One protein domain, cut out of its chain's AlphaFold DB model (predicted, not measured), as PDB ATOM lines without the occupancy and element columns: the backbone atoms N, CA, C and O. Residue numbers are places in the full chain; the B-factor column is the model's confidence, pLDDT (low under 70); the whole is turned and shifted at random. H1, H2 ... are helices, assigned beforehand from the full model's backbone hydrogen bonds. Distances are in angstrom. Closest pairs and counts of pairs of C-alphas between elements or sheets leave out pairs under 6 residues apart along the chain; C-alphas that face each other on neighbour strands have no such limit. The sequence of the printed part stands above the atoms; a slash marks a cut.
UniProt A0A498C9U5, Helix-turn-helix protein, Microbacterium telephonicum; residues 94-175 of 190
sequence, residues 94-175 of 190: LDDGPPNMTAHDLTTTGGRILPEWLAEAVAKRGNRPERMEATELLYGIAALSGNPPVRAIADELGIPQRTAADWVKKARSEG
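What this domain is: This is residues 94 to 175 of the 190 residues of the protein "Helix-turn-helix protein" of Microbacterium telephonicum (UniProt A0A498C9U5). The long helix H3 runs through the middle, with H2, H4 and H5 packed crosswise on it; H1 sits off to one side, and residues 95 to 102 stick out. The printed part has 82 residues, five named helices in the order H1 to H5 and no named strand: all helix, compact, radius of gyration of the C-alphas 12.1 A, spans 29 by 27 by 24 A.

Where its parts are: H1 is residues 103 to 110, from C-alpha 103 at (0.517, -0.533, -21.274). H2 is 116 to 123, H3 128 to 144 with 23.9 A from first to last C-alpha, H4 149 to 157. H5, 161 to 173, ends at C-alpha 173 (-2.784, -25.201, -21.395).

How they stand to each other: H3 and H4 touch at a steep tilt of 54 degrees, closest C-alphas Tyr 139 and Pro 149, 5.0 A. H3 and H5 touch about perpendicular, 85 degrees, closest C-alphas Met 132 and Ala 171, 6.1 A. H2 touches H4, closest C-alphas Ala 119 and Leu 157, 5.3 A. O i to N i+4 pairs are within hydrogen-bond range throughout H2 to H5, in H1 2 of 4.

The domain as a whole: The farthest C-alphas, Thr 109 and Ser 173, are 32.6 A apart. The printed part has no cut; the four links are tight. Residues 107 to 112 have pLDDT under 70.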
ATOM      1  N   LEU A  94      -9.251  -2.063 -19.869       76.75
ATOM      2  CA  LEU A  94      -9.561  -2.664 -18.559       76.75
ATOM      3  C   LEU A  94     -11.033  -3.099 -18.445       76.75
ATOM      4  O   LEU A  94     -11.443  -3.639 -17.422       76.75
ATOM      5  N   ASP A  95     -11.815  -2.835 -19.482       77.75
ATOM      6  CA  ASP A  95     -13.219  -3.174 -19.675       77.75
ATOM      7  C   ASP A  95     -13.390  -3.981 -20.976       77.75
ATOM      8  O   ASP A  95     -12.464  -4.085 -21.779       77.75
ATOM      9  N   ASP A  96     -14.588  -4.515 -21.224       72.25
ATOM     10  CA  ASP A  96     -14.901  -5.334 -22.413       72.25
ATOM     11  C   ASP A  96     -14.935  -4.534 -23.741       72.25
ATOM     12  O   ASP A  96     -15.465  -4.986 -24.760       72.25
ATOM     13  N   GLY A  97     -14.409  -3.308 -23.734       78.38
ATOM     14  CA  GLY A  97     -14.363  -2.398 -24.868       78.38
ATOM     15  C   GLY A  97     -13.138  -2.587 -25.774       78.38
ATOM     16  O   GLY A  97     -12.212  -3.342 -25.472       78.38
ATOM     17  N   PRO A  98     -13.099  -1.880 -26.921       81.19
ATOM     18  CA  PRO A  98     -11.894  -1.823 -27.738       81.19
ATOM     19  C   PRO A  98     -10.740  -1.176 -26.950       81.19
ATOM     20  O   PRO A  98     -10.998  -0.276 -26.149       81.19
ATOM     21  N   PRO A  99      -9.472  -1.551 -27.222       85.25
ATOM     22  CA  PRO A  99      -8.322  -0.928 -26.578       85.25
ATOM     23  C   PRO A  99      -8.379   0.594 -26.666       85.25
ATOM     24  O   PRO A  99      -8.606   1.145 -27.743       85.25
ATOM     25  N   ASN A 100      -8.156   1.268 -25.546       89.00
ATOM     26  CA  ASN A 100      -8.249   2.725 -25.445       89.00
ATOM     27  C   ASN A 100      -6.984   3.370 -24.853       89.00
ATOM     28  O   ASN A 100      -6.884   4.599 -24.811       89.00
ATOM     29  N   MET A 101      -6.008   2.555 -24.445       90.25
ATOM     30  CA  MET A 101      -4.749   2.986 -23.843       90.25
ATOM     31  C   MET A 101      -3.605   2.027 -24.176       90.25
ATOM     32  O   MET A 101      -3.817   0.929 -24.697       90.25
ATOM     33  N   THR A 102      -2.377   2.453 -23.886       92.62
ATOM     34  CA  THR A 102      -1.184   1.604 -23.960       92.62
ATOM     35  C   THR A 102      -0.793   1.069 -22.584       92.62
ATOM     36  O   THR A 102      -1.112   1.671 -21.559       92.62
ATOM     37  N   ALA A 103      -0.035  -0.027 -22.534       90.44
ATOM     38  CA  ALA A 103       0.517  -0.533 -21.274       90.44
ATOM     39  C   ALA A 103       1.425   0.504 -20.580       90.44
ATOM     40  O   ALA A 103       1.489   0.552 -19.352       90.44
ATOM     41  N   HIS A 104       2.088   1.376 -21.348       90.06
ATOM     42  CA  HIS A 104       2.847   2.500 -20.799       90.06
ATOM     43  C   HIS A 104       1.971   3.461 -19.973       90.06
ATOM     44  O   HIS A 104       2.367   3.858 -18.874       90.06
ATOM     45  N   ASP A 105       0.772   3.789 -20.460       86.50
ATOM     46  CA  ASP A 105      -0.149   4.719 -19.789       86.50
ATOM     47  C   ASP A 105      -0.582   4.191 -18.404       86.50
ATOM     48  O   ASP A 105      -0.734   4.960 -17.455       86.50
ATOM     49  N   LEU A 106      -0.677   2.866 -18.243       78.44
ATOM     50  CA  LEU A 106      -0.951   2.229 -16.949       78.44
ATOM     51  C   LEU A 106       0.234   2.346 -15.987       78.44
ATOM     52  O   LEU A 106       0.093   2.815 -14.858       78.44
ATOM     53  N   THR A 107       1.433   1.990 -16.452       69.75
ATOM     54  CA  THR A 107       2.631   1.964 -15.596       69.75
ATOM     55  C   THR A 107       3.050   3.343 -15.080       69.75
ATOM     56  O   THR A 107       3.636   3.445 -14.002       69.75
ATOM     57  N   THR A 108       2.716   4.414 -15.804       63.69
ATOM     58  CA  THR A 108       3.039   5.797 -15.415       63.69
ATOM     59  C   THR A 108       2.083   6.381 -14.373       63.69
ATOM     60  O   THR A 108       2.436   7.355 -13.711       63.69
ATOM     61  N   THR A 109       0.912   5.766 -14.170       56.06
ATOM     62  CA  THR A 109      -0.151   6.292 -13.293       56.06
ATOM     63  C   THR A 109      -0.068   5.765 -11.848       56.06
ATOM     64  O   THR A 109      -0.709   6.305 -10.951       56.06
ATOM     65  N   GLY A 110       0.764   4.755 -11.577       52.44
ATOM     66  CA  GLY A 110       0.934   4.226 -10.215       52.44
ATOM     67  C   GLY A 110       1.897   3.048 -10.071       52.44
ATOM     68  O   GLY A 110       1.866   2.367  -9.051       52.44
ATOM     69  N   GLY A 111       2.719   2.758 -11.087       63.84
ATOM     70  CA  GLY A 111       3.682   1.650 -11.061       63.84
ATOM     71  C   GLY A 111       3.077   0.241 -11.114       63.84
ATOM     72  O   GLY A 111       3.838  -0.721 -11.178       63.84
ATOM     73  N   ARG A 112       1.745   0.118 -11.124       69.75
ATOM     74  CA  ARG A 112       0.986  -1.128 -11.289       69.75
ATOM     75  C   ARG A 112       0.239  -1.128 -12.616       69.75
ATOM     76  O   ARG A 112      -0.172  -0.077 -13.104       69.75
ATOM     77  N   ILE A 113       0.085  -2.308 -13.202       78.06
ATOM     78  CA  ILE A 113      -0.719  -2.524 -14.409       78.06
ATOM     79  C   ILE A 113      -2.198  -2.625 -14.027       78.06
ATOM     80  O   ILE A 113      -3.052  -2.048 -14.698       78.06
ATOM     81  N   LEU A 114      -2.504  -3.348 -12.949       80.94
ATOM     82  CA  LEU A 114      -3.854  -3.513 -12.435       80.94
ATOM     83  C   LEU A 114      -4.104  -2.542 -11.273       80.94
ATOM     84  O   LEU A 114      -3.254  -2.395 -10.390       80.94
ATOM     85  N   PRO A 115      -5.294  -1.921 -11.197       78.69
ATOM     86  CA  PRO A 115      -5.724  -1.246  -9.981       78.69
ATOM     87  C   PRO A 115      -5.660  -2.189  -8.772       78.69
ATOM     88  O   PRO A 115      -6.013  -3.363  -8.877       78.69
ATOM     89  N   GLU A 116      -5.260  -1.672  -7.608       80.25
ATOM     90  CA  GLU A 116      -5.046  -2.488  -6.401       80.25
ATOM     91  C   GLU A 116      -6.278  -3.310  -6.006       80.25
ATOM     92  O   GLU A 116      -6.173  -4.513  -5.776       80.25
ATOM     93  N   TRP A 117      -7.464  -2.700  -6.043       78.31
ATOM     94  CA  TRP A 117      -8.720  -3.390  -5.745       78.31
ATOM     95  C   TRP A 117      -8.993  -4.573  -6.691       78.31
ATOM     96  O   TRP A 117      -9.557  -5.586  -6.270       78.31
ATOM     97  N   LEU A 118      -8.583  -4.470  -7.961       81.56
ATOM     98  CA  LEU A 118      -8.758  -5.523  -8.959       81.56
ATOM     99  C   LEU A 118      -7.729  -6.638  -8.752       81.56
ATOM    100  O   LEU A 118      -8.088  -7.815  -8.787       81.56
ATOM    101  N   ALA A 119      -6.476  -6.281  -8.466       85.88
ATOM    102  CA  ALA A 119      -5.428  -7.241  -8.129       85.88
ATOM    103  C   ALA A 119      -5.807  -8.076  -6.889       85.88
ATOM    104  O   ALA A 119      -5.739  -9.309  -6.916       85.88
ATOM    105  N   GLU A 120      -6.302  -7.423  -5.832       85.19
ATOM    106  CA  GLU A 120      -6.795  -8.089  -4.623       85.19
ATOM    107  C   GLU A 120      -7.997  -8.997  -4.900       85.19
ATOM    108  O   GLU A 120      -8.077 -10.111  -4.372       85.19
ATOM    109  N   ALA A 121      -8.948  -8.539  -5.722       84.31
ATOM    110  CA  ALA A 121     -10.096  -9.346  -6.110       84.31
ATOM    111  C   ALA A 121      -9.646 -10.607  -6.861       84.31
ATOM    112  O   ALA A 121     -10.038 -11.713  -6.488       84.31
ATOM    113  N   VAL A 122      -8.766 -10.479  -7.854       88.56
ATOM    114  CA  VAL A 122      -8.226 -11.598  -8.644       88.56
ATOM    115  C   VAL A 122      -7.482 -12.630  -7.779       88.56
ATOM    116  O   VAL A 122      -7.579 -13.844  -8.014       88.56
ATOM    117  N   ALA A 123      -6.762 -12.169  -6.753       86.94
ATOM    118  CA  ALA A 123      -5.999 -13.033  -5.855       86.94
ATOM    119  C   ALA A 123      -6.886 -13.930  -4.966       86.94
ATOM    120  O   ALA A 123      -6.454 -15.009  -4.544       86.94
ATOM    121  N   LYS A 124      -8.143 -13.543  -4.705       86.12
ATOM    122  CA  LYS A 124      -9.079 -14.317  -3.871       86.12
ATOM    123  C   LYS A 124      -9.491 -15.640  -4.528       86.12
ATOM    124  O   LYS A 124      -9.489 -15.825  -5.747       86.12
ATOM    125  N   ARG A 125      -9.864 -16.619  -3.697       74.38
ATOM    126  CA  ARG A 125     -10.350 -17.932  -4.150       74.38
ATOM    127  C   ARG A 125     -11.746 -17.786  -4.774       74.38
ATOM    128  O   ARG A 125     -12.635 -17.263  -4.124       74.38
ATOM    129  N   GLY A 126     -11.937 -18.301  -5.992       76.81
ATOM    130  CA  GLY A 126     -13.235 -18.313  -6.693       76.81
ATOM    131  C   GLY A 126     -13.221 -17.622  -8.059       76.81
ATOM    132  O   GLY A 126     -13.868 -18.111  -8.976       76.81
ATOM    133  N   ASN A 127     -12.383 -16.600  -8.235       83.69
ATOM    134  CA  ASN A 127     -12.345 -15.753  -9.439       83.69
ATOM    135  C   ASN A 127     -11.491 -16.371 -10.549       83.69
ATOM    136  O   ASN A 127     -10.439 -15.856 -10.915       83.69
ATOM    137  N   ARG A 128     -11.843 -17.585 -10.989       86.88
ATOM    138  CA  ARG A 128     -11.047 -18.304 -11.995       86.88
ATOM    139  C   ARG A 128     -11.010 -17.567 -13.346       86.88
ATOM    140  O   ARG A 128      -9.896 -17.474 -13.860       86.88
ATOM    141  N   PRO A 129     -12.133 -17.089 -13.918       88.31
ATOM    142  CA  PRO A 129     -12.120 -16.382 -15.202       88.31
ATOM    143  C   PRO A 129     -11.263 -15.111 -15.164       88.31
ATOM    144  O   PRO A 129     -10.271 -15.031 -15.888       88.31
ATOM    145  N   GLU A 130     -11.541 -14.213 -14.218       88.12
ATOM    146  CA  GLU A 130     -10.865 -12.919 -14.062       88.12
ATOM    147  C   GLU A 130      -9.372 -13.114 -13.778       88.12
ATOM    148  O   GLU A 130      -8.514 -12.365 -14.235       88.12
ATOM    149  N   ARG A 131      -9.026 -14.178 -13.048       92.56
ATOM    150  CA  ARG A 131      -7.629 -14.543 -12.818       92.56
ATOM    151  C   ARG A 131      -6.918 -14.984 -14.079       92.56
ATOM    152  O   ARG A 131      -5.738 -14.671 -14.218       92.56
ATOM    153  N   MET A 132      -7.559 -15.753 -14.953       92.69
ATOM    154  CA  MET A 132      -6.920 -16.157 -16.204       92.69
ATOM    155  C   MET A 132      -6.774 -14.968 -17.155       92.69
ATOM    156  O   MET A 132      -5.726 -14.855 -17.780       92.69
ATOM    157  N   GLU A 133      -7.739 -14.049 -17.180       89.44
ATOM    158  CA  GLU A 133      -7.645 -12.780 -17.918       89.44
ATOM    159  C   GLU A 133      -6.504 -11.900 -17.398       89.44
ATOM    160  O   GLU A 133      -5.631 -11.496 -18.164       89.44
ATOM    161  N   ALA A 134      -6.428 -11.684 -16.082       90.81
ATOM    162  CA  ALA A 134      -5.325 -10.954 -15.463       90.81
ATOM    163  C   ALA A 134      -3.971 -11.639 -15.710       90.81
ATOM    164  O   ALA A 134      -2.982 -10.976 -16.014       90.81
ATOM    165  N   THR A 135      -3.919 -12.972 -15.613       93.31
ATOM    166  CA  THR A 135      -2.700 -13.749 -15.894       93.31
ATOM    167  C   THR A 135      -2.256 -13.553 -17.338       93.31
ATOM    168  O   THR A 135      -1.074 -13.337 -17.577       93.31
ATOM    169  N   GLU A 136      -3.178 -13.621 -18.292       93.06
ATOM    170  CA  GLU A 136      -2.906 -13.428 -19.715       93.06
ATOM    171  C   GLU A 136      -2.406 -12.013 -20.014       93.06
ATOM    172  O   GLU A 136      -1.365 -11.855 -20.653       93.06
ATOM    173  N   LEU A 137      -3.088 -10.994 -19.481       91.31
ATOM    174  CA  LEU A 137      -2.709  -9.593 -19.639       91.31
ATOM    175  C   LEU A 137      -1.292  -9.331 -19.109       91.31
ATOM    176  O   LEU A 137      -0.428  -8.821 -19.827       91.31
ATOM    177  N   LEU A 138      -1.043  -9.713 -17.854       92.56
ATOM    178  CA  LEU A 138       0.242  -9.505 -17.190       92.56
ATOM    179  C   LEU A 138       1.354 -10.324 -17.845       92.56
ATOM    180  O   LEU A 138       2.470  -9.825 -18.009       92.56
ATOM    181  N   TYR A 139       1.052 -11.558 -18.261       94.06
ATOM    182  CA  TYR A 139       2.001 -12.386 -18.989       94.06
ATOM    183  C   TYR A 139       2.402 -11.723 -20.303       94.06
ATOM    184  O   TYR A 139       3.595 -11.596 -20.571       94.06
ATOM    185  N   GLY A 140       1.432 -11.287 -21.109       91.81
ATOM    186  CA  GLY A 140       1.692 -10.691 -22.413       91.81
ATOM    187  C   GLY A 140       2.493  -9.399 -22.312       91.81
ATOM    188  O   GLY A 140       3.501  -9.258 -23.005       91.81
ATOM    189  N   ILE A 141       2.132  -8.500 -21.389       91.12
ATOM    190  CA  ILE A 141       2.894  -7.264 -21.154       91.12
ATOM    191  C   ILE A 141       4.331  -7.580 -20.737       91.12
ATOM    192  O   ILE A 141       5.274  -7.012 -21.299       91.12
ATOM    193  N   ALA A 142       4.519  -8.497 -19.784       91.56
ATOM    194  CA  ALA A 142       5.844  -8.857 -19.297       91.56
ATOM    195  C   ALA A 142       6.693  -9.530 -20.384       91.56
ATOM    196  O   ALA A 142       7.806  -9.075 -20.645       91.56
ATOM    197  N   ALA A 143       6.156 -10.554 -21.050       91.88
ATOM    198  CA  ALA A 143       6.854 -11.330 -22.070       91.88
ATOM    199  C   ALA A 143       7.290 -10.449 -23.245       91.88
ATOM    200  O   ALA A 143       8.468 -10.451 -23.608       91.88
ATOM    201  N   LEU A 144       6.376  -9.629 -23.775       90.31
ATOM    202  CA  LEU A 144       6.675  -8.715 -24.877       90.31
ATOM    203  C   LEU A 144       7.697  -7.651 -24.466       90.31
ATOM    204  O   LEU A 144       8.566  -7.304 -25.260       90.31
ATOM    205  N   SER A 145       7.649  -7.183 -23.217       88.56
ATOM    206  CA  SER A 145       8.615  -6.214 -22.683       88.56
ATOM    207  C   SER A 145       9.951  -6.839 -22.255       88.56
ATOM    208  O   SER A 145      10.819  -6.128 -21.750       88.56
ATOM    209  N   GLY A 146      10.136  -8.154 -22.424       86.00
ATOM    210  CA  GLY A 146      11.356  -8.865 -22.031       86.00
ATOM    211  C   GLY A 146      11.533  -9.046 -20.518       86.00
ATOM    212  O   GLY A 146      12.635  -9.339 -20.056       86.00
ATOM    213  N   ASN A 147      10.470  -8.886 -19.729       88.00
ATOM    214  CA  ASN A 147      10.475  -9.124 -18.286       88.00
ATOM    215  C   ASN A 147      10.031 -10.567 -17.970       88.00
ATOM    216  O   ASN A 147       9.113 -11.062 -18.623       88.00
ATOM    217  N   PRO A 148      10.603 -11.236 -16.946       90.94
ATOM    218  CA  PRO A 148      10.175 -12.576 -16.544       90.94
ATOM    219  C   PRO A 148       8.688 -12.605 -16.131       90.94
ATOM    220  O   PRO A 148       8.350 -12.041 -15.083       90.94
ATOM    221  N   PRO A 149       7.792 -13.284 -16.877       93.06
ATOM    222  CA  PRO A 149       6.349 -13.151 -16.664       93.06
ATOM    223  C   PRO A 149       5.868 -13.666 -15.309       93.06
ATOM    224  O   PRO A 149       5.073 -13.012 -14.644       93.06
ATOM    225  N   VAL A 150       6.390 -14.811 -14.857       95.38
ATOM    226  CA  VAL A 150       6.026 -15.397 -13.553       95.38
ATOM    227  C   VAL A 150       6.343 -14.439 -12.407       95.38
ATOM    228  O   VAL A 150       5.543 -14.299 -11.487       95.38
ATOM    229  N   ARG A 151       7.499 -13.768 -12.475       93.50
ATOM    230  CA  ARG A 151       7.895 -12.783 -11.470       93.50
ATOM    231  C   ARG A 151       7.005 -11.547 -11.543       93.50
ATOM    232  O   ARG A 151       6.493 -11.141 -10.512       93.50
ATOM    233  N   ALA A 152       6.774 -11.009 -12.741       91.75
ATOM    234  CA  ALA A 152       5.907  -9.846 -12.926       91.75
ATOM    235  C   ALA A 152       4.492 -10.086 -12.371       91.75
ATOM    236  O   ALA A 152       3.974  -9.251 -11.643       91.75
ATOM    237  N   ILE A 153       3.900 -11.254 -12.638       94.19
ATOM    238  CA  ILE A 153       2.575 -11.629 -12.117       94.19
ATOM    239  C   ILE A 153       2.589 -11.763 -10.589       94.19
ATOM    240  O   ILE A 153       1.656 -11.321  -9.924       94.19
ATOM    241  N   ALA A 154       3.624 -12.394 -10.032       93.88
ATOM    242  CA  ALA A 154       3.756 -12.567  -8.588       93.88
ATOM    243  C   ALA A 154       3.855 -11.221  -7.860       93.88
ATOM    244  O   ALA A 154       3.144 -11.007  -6.879       93.88
ATOM    245  N   ASP A 155       4.701 -10.328  -8.379       91.56
ATOM    246  CA  ASP A 155       4.947  -9.002  -7.819       91.56
ATOM    247  C   ASP A 155       3.688  -8.121  -7.938       91.56
ATOM    248  O   ASP A 155       3.293  -7.481  -6.966       91.56
ATOM    249  N   GLU A 156       3.010  -8.145  -9.091       90.69
ATOM    250  CA  GLU A 156       1.795  -7.360  -9.337       90.69
ATOM    251  C   GLU A 156       0.621  -7.787  -8.442       90.69
ATOM    252  O   GLU A 156      -0.092  -6.945  -7.899       90.69
ATOM    253  N   LEU A 157       0.412  -9.098  -8.275       91.50
ATOM    254  CA  LEU A 157      -0.739  -9.644  -7.547       91.50
ATOM    255  C   LEU A 157      -0.450  -9.925  -6.064       91.50
ATOM    256  O   LEU A 157      -1.343 -10.376  -5.346       91.50
ATOM    257  N   GLY A 158       0.785  -9.717  -5.603       90.81
ATOM    258  CA  GLY A 158       1.191 -10.017  -4.227       90.81
ATOM    259  C   GLY A 158       1.073 -11.505  -3.866       90.81
ATOM    260  O   GLY A 158       0.756 -11.846  -2.726       90.81
ATOM    261  N   ILE A 159       1.298 -12.405  -4.829       93.75
ATOM    262  CA  ILE A 159       1.155 -13.860  -4.655       93.75
ATOM    263  C   ILE A 159       2.510 -14.581  -4.713       93.75
ATOM    264  O   ILE A 159       3.452 -14.092  -5.334       93.75
ATOM    265  N   PRO A 160       2.636 -15.797  -4.145       95.94
ATOM    266  CA  PRO A 160       3.856 -16.588  -4.291       95.94
ATOM    267  C   PRO A 160       4.185 -16.897  -5.761       95.94
ATOM    268  O   PRO A 160       3.300 -17.283  -6.526       95.94
ATOM    269  N   GLN A 161       5.470 -16.858  -6.141       95.06
ATOM    270  CA  GLN A 161       5.907 -17.178  -7.514       95.06
ATOM    271  C   GLN A 161       5.467 -18.568  -7.986       95.06
ATOM    272  O   GLN A 161       5.124 -18.739  -9.152       95.06
ATOM    273  N   ARG A 162       5.417 -19.561  -7.087       96.44
ATOM    274  CA  ARG A 162       4.858 -20.887  -7.394       96.44
ATOM    275  C   ARG A 162       3.408 -20.792  -7.871       96.44
ATOM    276  O   ARG A 162       3.047 -21.428  -8.853       96.44
ATOM    277  N   THR A 163       2.593 -19.991  -7.189       95.56
ATOM    278  CA  THR A 163       1.187 -19.780  -7.542       95.56
ATOM    279  C   THR A 163       1.070 -19.103  -8.905       95.56
ATOM    280  O   THR A 163       0.302 -19.567  -9.746       95.56
ATOM    281  N   ALA A 164       1.878 -18.069  -9.161       96.19
ATOM    282  CA  ALA A 164       1.941 -17.416 -10.467       96.19
ATOM    283  C   ALA A 164       2.366 -18.397 -11.579       96.19
ATOM    284  O   ALA A 164       1.733 -18.449 -12.631       96.19
ATOM    285  N   ALA A 165       3.379 -19.235 -11.337       96.56
ATOM    286  CA  ALA A 165       3.826 -20.260 -12.281       96.56
ATOM    287  C   ALA A 165       2.726 -21.293 -12.583       96.56
ATOM    288  O   ALA A 165       2.502 -21.634 -13.747       96.56
ATOM    289  N   ASP A 166       1.999 -21.746 -11.559       96.44
ATOM    290  CA  ASP A 166       0.860 -22.652 -11.718       96.44
ATOM    291  C   ASP A 166      -0.252 -22.017 -12.570       96.44
ATOM    292  O   ASP A 166      -0.897 -22.706 -13.364       96.44
ATOM    293  N   TRP A 167      -0.491 -20.711 -12.429       96.00
ATOM    294  CA  TRP A 167      -1.490 -19.985 -13.220       96.00
ATOM    295  C   TRP A 167      -1.042 -19.785 -14.664       96.00
ATOM    296  O   TRP A 167      -1.824 -20.053 -15.570       96.00
ATOM    297  N   VAL A 168       0.225 -19.435 -14.893       95.81
ATOM    298  CA  VAL A 168       0.815 -19.360 -16.240       95.81
ATOM    299  C   VAL A 168       0.732 -20.713 -16.946       95.81
ATOM    300  O   VAL A 168       0.356 -20.775 -18.116       95.81
ATOM    301  N   LYS A 169       1.024 -21.817 -16.244       95.44
ATOM    302  CA  LYS A 169       0.900 -23.172 -16.800       95.44
ATOM    303  C   LYS A 169      -0.539 -23.481 -17.222       95.44
ATOM    304  O   LYS A 169      -0.742 -24.030 -18.302       95.44
ATOM    305  N   LYS A 170      -1.524 -23.107 -16.399       95.00
ATOM    306  CA  LYS A 170      -2.954 -23.281 -16.709       95.00
ATOM    307  C   LYS A 170      -3.386 -22.425 -17.897       95.00
ATOM    308  O   LYS A 170      -3.922 -22.975 -18.852       95.00
ATOM    309  N   ALA A 171      -3.070 -21.132 -17.886       93.75
ATOM    310  CA  ALA A 171      -3.372 -20.224 -18.989       93.75
ATOM    311  C   ALA A 171      -2.767 -20.723 -20.312       93.75
ATOM    312  O   ALA A 171      -3.442 -20.740 -21.337       93.75
ATOM    313  N   ARG A 172      -1.526 -21.232 -20.282       93.00
ATOM    314  CA  ARG A 172      -0.885 -21.855 -21.449       93.00
ATOM    315  C   ARG A 172      -1.626 -23.101 -21.929       93.00
ATOM    316  O   ARG A 172      -1.842 -23.237 -23.126       93.00
ATOM    317  N   SER A 173      -2.018 -24.000 -21.023       93.50
ATOM    318  CA  SER A 173      -2.784 -25.201 -21.395       93.50
ATOM    319  C   SER A 173      -4.180 -24.889 -21.942       93.50
ATOM    320  O   SER A 173      -4.729 -25.691 -22.684       93.50
ATOM    321  N   GLU A 174      -4.734 -23.725 -21.594       92.38
ATOM    322  CA  GLU A 174      -6.009 -23.212 -22.104       92.38
ATOM    323  C   GLU A 174      -5.840 -22.397 -23.407       92.38
ATOM    324  O   GLU A 174      -6.809 -21.823 -23.891       92.38
ATOM    325  N   GLY A 175      -4.628 -22.309 -23.978       90.81
ATOM    326  CA  GLY A 175      -4.356 -21.584 -25.230       90.81
ATOM    327  C   GLY A 175      -4.301 -20.056 -25.103       90.81
ATOM    328  O   GLY A 175      -3.999 -19.365 -26.066       90.81
TER     329      GLY A 175